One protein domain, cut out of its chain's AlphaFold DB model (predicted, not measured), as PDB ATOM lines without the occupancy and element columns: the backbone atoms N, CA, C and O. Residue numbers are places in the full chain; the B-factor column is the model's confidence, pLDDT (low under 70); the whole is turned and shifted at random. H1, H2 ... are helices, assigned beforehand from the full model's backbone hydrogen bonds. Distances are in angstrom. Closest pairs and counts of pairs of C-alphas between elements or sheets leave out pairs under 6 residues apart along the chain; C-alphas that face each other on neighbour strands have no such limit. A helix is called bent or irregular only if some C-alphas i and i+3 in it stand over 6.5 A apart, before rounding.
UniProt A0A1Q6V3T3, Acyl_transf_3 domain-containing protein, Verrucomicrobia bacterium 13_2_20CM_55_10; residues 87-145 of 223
ATOM      1  N   SER A  87     145.739 114.259 147.520       93.75
ATOM      2  CA  SER A  87     144.627 113.353 147.858       93.75
ATOM      3  C   SER A  87     145.087 112.233 148.787       93.75
ATOM      4  O   SER A  87     144.531 112.046 149.865       93.75
ATOM      5  N   ALA A  88     146.192 111.568 148.425       93.75
ATOM      6  CA  ALA A  88     146.731 110.433 149.166       93.75
ATOM      7  C   ALA A  88     147.095 110.776 150.617       93.75
ATOM      8  O   ALA A  88     146.813 109.994 151.518       93.75
ATOM      9  N   ARG A  89     147.696 111.948 150.870       93.31
ATOM     10  CA  ARG A  89     148.092 112.352 152.227       93.31
ATOM     11  C   ARG A  89     146.877 112.684 153.086       93.31
ATOM     12  O   ARG A  89     146.817 112.269 154.240       93.31
ATOM     13  N   VAL A  90     145.930 113.433 152.524       93.94
ATOM     14  CA  VAL A  90     144.718 113.850 153.238       93.94
ATOM     15  C   VAL A  90     143.834 112.645 153.540       93.94
ATOM     16  O   VAL A  90     143.413 112.475 154.678       93.94
ATOM     17  N   GLU A  91     143.616 111.760 152.569       94.62
ATOM     18  CA  GLU A  91     142.864 110.519 152.778       94.62
ATOM     19  C   GLU A  91     143.564 109.575 153.749       94.62
ATOM     20  O   GLU A  91     142.905 108.987 154.601       94.62
ATOM     21  N   TRP A  92     144.891 109.445 153.673       94.38
ATOM     22  CA  TRP A  92     145.635 108.646 154.641       94.38
ATOM     23  C   TRP A  92     145.431 109.175 156.064       94.38
ATOM     24  O   TRP A  92     145.082 108.409 156.957       94.38
ATOM     25  N   PHE A  93     145.567 110.486 156.273       95.19
ATOM     26  CA  PHE A  93     145.361 111.082 157.589       95.19
ATOM     27  C   PHE A  93     143.914 110.913 158.071       95.19
ATOM     28  O   PHE A  93     143.691 110.442 159.182       95.19
ATOM     29  N   LEU A  94     142.932 111.259 157.238       94.31
ATOM     30  CA  LEU A  94     141.524 111.291 157.633       94.31
ATOM     31  C   LEU A  94     140.892 109.895 157.750       94.31
ATOM     32  O   LEU A  94     140.131 109.662 158.680       94.31
ATOM     33  N   LEU A  95     141.193 108.970 156.831       93.94
ATOM     34  CA  LEU A  95     140.482 107.689 156.698       93.94
ATOM     35  C   LEU A  95     141.251 106.484 157.257       93.94
ATOM     36  O   LEU A  95     140.639 105.450 157.512       93.94
ATOM     37  N   ARG A  96     142.579 106.561 157.441       90.69
ATOM     38  CA  ARG A  96     143.389 105.404 157.892       90.69
ATOM     39  C   ARG A  96     143.659 105.369 159.394       90.69
ATOM     40  O   ARG A  96     144.431 104.528 159.842       90.69
ATOM     41  N   GLY A  97     143.037 106.258 160.169       88.06
ATOM     42  CA  GLY A  97     143.131 106.264 161.633       88.06
ATOM     43  C   GLY A  97     143.997 107.355 162.286       88.06
ATOM     44  O   GLY A  97     143.671 107.708 163.415       88.06
ATOM     45  N   PRO A  98     145.028 107.966 161.658       94.75
ATOM     46  CA  PRO A  98     145.788 109.038 162.309       94.75
ATOM     47  C   PRO A  98     144.914 110.208 162.773       94.75
ATOM     48  O   PRO A  98     145.021 110.643 163.915       94.75
ATOM     49  N   GLY A  99     144.000 110.674 161.921       94.00
ATOM     50  CA  GLY A  99     143.040 111.723 162.250       94.00
ATOM     51  C   GLY A  99     142.128 111.321 163.405       94.00
ATOM     52  O   GLY A  99     141.952 112.107 164.327       94.00
ATOM     53  N   PHE A 100     141.633 110.079 163.412       95.69
ATOM     54  CA  PHE A 100     140.834 109.532 164.515       95.69
ATOM     55  C   PHE A 100     141.575 109.604 165.856       95.69
ATOM     56  O   PHE A 100     141.030 110.097 166.839       95.69
ATOM     57  N   VAL A 101     142.840 109.170 165.883       96.25
ATOM     58  CA  VAL A 101     143.679 109.216 167.089       96.25
ATOM     59  C   VAL A 101     143.913 110.658 167.541       96.25
ATOM     60  O   VAL A 101     143.797 110.954 168.727       96.25
ATOM     61  N   VAL A 102     144.196 111.568 166.604       96.31
ATOM     62  CA  VAL A 102     144.344 113.000 166.905       96.31
ATOM     63  C   VAL A 102     143.054 113.573 167.492       96.31
ATOM     64  O   VAL A 102     143.121 114.278 168.495       96.31
ATOM     65  N   GLY A 103     141.895 113.241 166.918       94.94
ATOM     66  CA  GLY A 103     140.585 113.630 167.441       94.94
ATOM     67  C   GLY A 103     140.397 113.179 168.889       94.94
ATOM     68  O   GLY A 103     140.214 114.026 169.757       94.94
ATOM     69  N   LEU A 104     140.589 111.884 169.168       95.12
ATOM     70  CA  LEU A 104     140.440 111.316 170.512       95.12
ATOM     71  C   LEU A 104     141.366 111.951 171.555       95.12
ATOM     72  O   LEU A 104     140.953 112.188 172.689       95.12
ATOM     73  N   ILE A 105     142.625 112.207 171.192       96.12
ATOM     74  CA  ILE A 105     143.609 112.795 172.111       96.12
ATOM     75  C   ILE A 105     143.293 114.271 172.372       96.12
ATOM     76  O   ILE A 105     143.432 114.742 173.501       96.12
ATOM     77  N   LEU A 106     142.881 115.013 171.341       95.31
ATOM     78  CA  LEU A 106     142.638 116.451 171.448       95.31
ATOM     79  C   LEU A 106     141.240 116.792 171.966       95.31
ATOM     80  O   LEU A 106     141.064 117.882 172.508       95.31
ATOM     81  N   TYR A 107     140.261 115.892 171.862       94.19
ATOM     82  CA  TYR A 107     138.889 116.158 172.293       94.19
ATOM     83  C   TYR A 107     138.786 116.547 173.784       94.19
ATOM     84  O   TYR A 107     138.174 117.577 174.077       94.19
ATOM     85  N   PRO A 108     139.445 115.852 174.740       92.38
ATOM     86  CA  PRO A 108     139.474 116.291 176.135       92.38
ATOM     87  C   PRO A 108     140.068 117.692 176.316       92.38
ATOM     88  O   PRO A 108     139.553 118.471 177.114       92.38
ATOM     89  N   ALA A 109     141.116 118.040 175.561       90.88
ATOM     90  CA  ALA A 109     141.717 119.371 175.605       90.88
ATOM     91  C   ALA A 109     140.777 120.439 175.019       90.88
ATOM     92  O   ALA A 109     140.658 121.530 175.575       90.88
ATOM     93  N   ALA A 110     140.048 120.111 173.950       91.75
ATOM     94  CA  ALA A 110     139.026 120.978 173.376       91.75
ATOM     95  C   ALA A 110     137.894 121.273 174.377       91.75
ATOM     96  O   ALA A 110     137.438 122.412 174.449       91.75
ATOM     97  N   LEU A 111     137.489 120.297 175.202       89.62
ATOM     98  CA  LEU A 111     136.489 120.500 176.261       89.62
ATOM     99  C   LEU A 111     136.968 121.436 177.382       89.62
ATOM    100  O   LEU A 111     136.154 122.127 177.997       89.62
ATOM    101  N   GLN A 112     138.277 121.515 177.640       88.31
ATOM    102  CA  GLN A 112     138.813 122.467 178.623       88.31
ATOM    103  C   GLN A 112     138.629 123.925 178.176       88.31
ATOM    104  O   GLN A 112     138.499 124.810 179.019       88.31
ATOM    105  N   LEU A 113     138.515 124.182 176.866       87.19
ATOM    106  CA  LEU A 113     138.226 125.519 176.325       87.19
ATOM    107  C   LEU A 113     136.825 126.025 176.697       87.19
ATOM    108  O   LEU A 113     136.541 127.205 176.505       87.19
ATOM    109  N   TYR A 114     135.957 125.158 177.222       83.69
ATOM    110  CA  TYR A 114     134.657 125.548 177.760       83.69
ATOM    111  C   TYR A 114     134.752 126.157 179.170       83.69
ATOM    112  O   TYR A 114     133.944 127.009 179.524       83.69
ATOM    113  N   HIS A 115     135.742 125.742 179.967       71.88
ATOM    114  CA  HIS A 115     135.868 126.083 181.393       71.88
ATOM    115  C   HIS A 115     136.924 127.174 181.674       71.88
ATOM    116  O   HIS A 115     137.272 127.417 182.827       71.88
ATOM    117  N   GLY A 116     137.478 127.797 180.629       64.12
ATOM    118  CA  GLY A 116     138.584 128.753 180.729       64.12
ATOM    119  C   GLY A 116     138.180 130.207 181.018       64.12
ATOM    120  O   GLY A 116     137.013 130.539 181.191       64.12
ATOM    121  N   LEU A 117     139.187 131.096 181.027       54.00
ATOM    122  CA  LEU A 117     139.049 132.551 181.246       54.00
ATOM    123  C   LEU A 117     138.287 133.286 180.131       54.00
ATOM    124  O   LEU A 117     137.779 134.385 180.346       54.00
ATOM    125  N   TYR A 118     138.234 132.702 178.936       62.88
ATOM    126  CA  TYR A 118     137.478 133.229 177.807       62.88
ATOM    127  C   TYR A 118     136.164 132.451 177.691       62.88
ATOM    128  O   TYR A 118     136.177 131.240 177.925       62.88
ATOM    129  N   PRO A 119     135.044 133.087 177.283       73.19
ATOM    130  CA  PRO A 119     133.845 132.355 176.880       73.19
ATOM    131  C   PRO A 119     134.190 131.278 175.843       73.19
ATOM    132  O   PRO A 119     135.279 131.299 175.268       73.19
ATOM    133  N   TYR A 120     133.244 130.391 175.526       84.56
ATOM    134  CA  TYR A 120     133.363 129.262 174.582       84.56
ATOM    135  C   TYR A 120     133.673 129.652 173.104       84.56
ATOM    136  O   TYR A 120     133.315 128.949 172.160       84.56
ATOM    137  N   ILE A 121     134.366 130.772 172.875       89.75
ATOM    138  CA  ILE A 121     134.905 131.325 171.629       89.75
ATOM    139  C   ILE A 121     135.591 130.242 170.793       89.75
ATOM    140  O   ILE A 121     135.277 130.112 169.617       89.75
ATOM    141  N   PHE A 122     136.490 129.459 171.392       92.00
ATOM    142  CA  PHE A 122     137.274 128.446 170.675       92.00
ATOM    143  C   PHE A 122     136.679 127.038 170.769       92.00
ATOM    144  O   PHE A 122     136.982 126.186 169.933       92.00
ATOM    145  N   CYS A 123     135.846 126.797 171.786       91.31
ATOM    146  CA  CYS A 123     135.330 125.475 172.122       91.31
ATOM    147  C   CYS A 123     134.589 124.845 170.942       91.31
ATOM    148  O   CYS A 123     134.885 123.709 170.578       91.31
ATOM    149  N   ASP A 124     133.677 125.579 170.297       90.69
ATOM    150  CA  ASP A 124     132.862 125.002 169.227       90.69
ATOM    151  C   ASP A 124     133.712 124.571 168.026       90.69
ATOM    152  O   ASP A 124     133.508 123.479 167.502       90.69
ATOM    153  N   PHE A 125     134.691 125.385 167.616       94.38
ATOM    154  CA  PHE A 125     135.589 125.039 166.512       94.38
ATOM    155  C   PHE A 125     136.463 123.832 166.868       94.38
ATOM    156  O   PHE A 125     136.576 122.894 166.077       94.38
ATOM    157  N   ALA A 126     137.057 123.832 168.065       94.62
ATOM    158  CA  ALA A 126     137.949 122.768 168.510       94.62
ATOM    159  C   ALA A 126     137.212 121.427 168.654       94.62
ATOM    160  O   ALA A 126     137.646 120.421 168.095       94.62
ATOM    161  N   THR A 127     136.067 121.425 169.341       94.50
ATOM    162  CA  THR A 127     135.237 120.226 169.528       94.50
ATOM    163  C   THR A 127     134.679 119.728 168.197       94.50
ATOM    164  O   THR A 127     134.819 118.545 167.899       94.50
ATOM    165  N   SER A 128     134.156 120.615 167.340       93.31
ATOM    166  CA  SER A 128     133.645 120.230 166.013       93.31
ATOM    167  C   SER A 128     134.740 119.625 165.134       93.31
ATOM    168  O   SER A 128     134.492 118.644 164.438       93.31
ATOM    169  N   THR A 129     135.961 120.170 165.180       96.44
ATOM    170  CA  THR A 129     137.107 119.637 164.429       96.44
ATOM    171  C   THR A 129     137.498 118.247 164.928       96.44
ATOM    172  O   THR A 129     137.680 117.341 164.117       96.44
ATOM    173  N   CYS A 130     137.575 118.047 166.246       96.88
ATOM    174  CA  CYS A 130     137.879 116.740 166.830       96.88
ATOM    175  C   CYS A 130     136.795 115.708 166.485       96.88
ATOM    176  O   CYS A 130     137.118 114.646 165.959       96.88
ATOM    177  N   CYS A 131     135.513 116.049 166.657       95.38
ATOM    178  CA  CYS A 131     134.407 115.167 166.284       95.38
ATOM    179  C   CYS A 131     134.396 114.852 164.783       95.38
ATOM    180  O   CYS A 131     134.126 113.718 164.398       95.38
ATOM    181  N   MET A 132     134.707 115.824 163.917       96.19
ATOM    182  CA  MET A 132     134.840 115.581 162.479       96.19
ATOM    183  C   MET A 132     135.937 114.547 162.202       96.19
ATOM    184  O   MET A 132     135.703 113.607 161.445       96.19
ATOM    185  N   LEU A 133     137.114 114.690 162.818       96.62
ATOM    186  CA  LEU A 133     138.211 113.732 162.665       96.62
ATOM    187  C   LEU A 133     137.824 112.330 163.148       96.62
ATOM    188  O   LEU A 133     138.127 111.344 162.474       96.62
ATOM    189  N   GLU A 134     137.125 112.240 164.277       95.31
ATOM    190  CA  GLU A 134     136.642 110.971 164.819       95.31
ATOM    191  C   GLU A 134     135.631 110.301 163.882       95.31
ATOM    192  O   GLU A 134     135.805 109.143 163.505       95.31
ATOM    193  N   ILE A 135     134.604 111.038 163.445       93.00
ATOM    194  CA  ILE A 135     133.545 110.522 162.566       93.00
ATOM    195  C   ILE A 135     134.122 110.084 161.218       93.00
ATOM    196  O   ILE A 135     133.803 108.996 160.736       93.00
ATOM    197  N   VAL A 136     134.985 110.900 160.607       93.44
ATOM    198  CA  VAL A 136     135.601 110.576 159.312       93.44
ATOM    199  C   VAL A 136     136.540 109.376 159.439       93.44
ATOM    200  O   VAL A 136     136.530 108.500 158.575       93.44
ATOM    201  N   GLY A 137     137.296 109.277 160.531       93.50
ATOM    202  CA  GLY A 137     138.155 108.125 160.784       93.50
ATOM    203  C   GLY A 137     137.374 106.831 161.014       93.50
ATOM    204  O   GLY A 137     137.713 105.805 160.425       93.50
ATOM    205  N   ILE A 138     136.280 106.882 161.783       91.94
ATOM    206  CA  ILE A 138     135.351 105.752 161.937       91.94
ATOM    207  C   ILE A 138     134.767 105.358 160.576       91.94
ATOM    208  O   ILE A 138     134.740 104.173 160.247       91.94
ATOM    209  N   ALA A 139     134.352 106.327 159.757       90.62
ATOM    210  CA  ALA A 139     133.850 106.061 158.412       90.62
ATOM    211  C   ALA A 139     134.908 105.373 157.531       90.62
ATOM    212  O   ALA A 139     134.590 104.413 156.827       90.62
ATOM    213  N   GLY A 140     136.172 105.796 157.622       90.56
ATOM    214  CA  GLY A 140     137.301 105.147 156.958       90.56
ATOM    215  C   GLY A 140     137.494 103.692 157.390       90.56
ATOM    216  O   GLY A 140     137.625 102.815 156.537       90.56
ATOM    217  N   ILE A 141     137.410 103.398 158.689       89.25
ATOM    218  CA  ILE A 141     137.505 102.030 159.226       89.25
ATOM    219  C   ILE A 141     136.318 101.173 158.759       89.25
ATOM    220  O   ILE A 141     136.513 100.059 158.275       89.25
ATOM    221  N   ILE A 142     135.092 101.697 158.847       88.56
ATOM    222  CA  ILE A 142     133.868 101.014 158.396       88.56
ATOM    223  C   ILE A 142     133.947 100.688 156.900       88.56
ATOM    224  O   ILE A 142     133.512  99.614 156.485       88.56
ATOM    225  N   SER A 143     134.534 101.581 156.095       85.38
ATOM    226  CA  SER A 143     134.668 101.404 154.644       85.38
ATOM    227  C   SER A 143     135.545 100.214 154.236       85.38
ATOM    228  O   SER A 143     135.449  99.753 153.100       85.38
ATOM    229  N   LEU A 144     136.345  99.661 155.157       85.12
ATOM    230  CA  LEU A 144     137.131  98.448 154.914       85.12
ATOM    231  C   LEU A 144     136.251  97.195 154.755       85.12
ATOM    232  O   LEU A 144     136.727  96.186 154.240       85.12
ATOM    233  N   SER A 145     134.978  97.241 155.175       85.06
ATOM    234  CA  SER A 145     134.030  96.131 155.050       85.06
ATOM    235  C   SER A 145     132.735  96.557 154.356       85.06
ATOM    236  O   SER A 145     132.074  97.525 154.734       85.06
TER     237      SER A 145
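Overview. This is residues 87 to 145 of the 223 residues of the protein "Acyl_transf_3 domain-containing protein" of Verrucomicrobia bacterium 13_2_20CM_55_10 (UniProt A0A1Q6V3T3). A long helical hairpin makes the length of this model: H2 and H3 run side by side in opposite ways, joined by a loop at one end. The short helix H1 points away sideways from the hairpin near the end opposite the loop, at about a right angle to H3, meeting residues 133 to 141 of H3 and making a corner with the first residues of H2, 98 to 100. The printed part has 59 residues with three named helices, H1, H2 and H3 along the chain, and no named strand; its class is all helix. The whole is loose, with a radius of gyration of the C-alphas of 13.1 A, and a rod in outline, spanning 44 by 20 by 14 A.

Along the chain. H1 holds residues 87 to 95 and begins at C-alpha 87, at (144.627, 113.353, 147.858). H2 holds residues 98 to 112 and measures 22.3 A from first to last C-alpha; it is only just irregular, with C-alphas 105 and 108 at 6.7 A from each other. H3, residues 123 to 142, is the longest helix at 28.1 A and ends at C-alpha 142, at (133.868, 101.014, 158.396).

Arrangement. H2 and H3 touch and form a helical hairpin, at a shallow tilt of 27 degrees, opposite ways; their closest C-alphas, those of Gly 103 and Cys 130, are 4.2 A apart. H1 touches H3, with residues 133 to 141 of H3 alone, and is about perpendicular to it at 83 degrees; the closest C-alphas, those of Leu 95 and Gly 140, are 4.1 A apart. H1 and H2 only just touch, with 3 pairs of C-alphas within 8 A, and only at the corner by their link; the closest C-alphas are those of Phe 93 and Gly 99, at 5.2 A. In H1 and H3 every O i to N i+4 pair is within hydrogen-bond range; in H2 it is 9 of 11.

Size, cuts and confidence. The C-alphas farthest apart, those of Leu 117 and Ser 145, are 45.1 A from each other. The printed part has no cut. The link from H1 to H2 is tight and that from H2 to H3, 10 residues, is short. The mean pLDDT of the printed part is 90.1, and residues 116 to 118 are under 70.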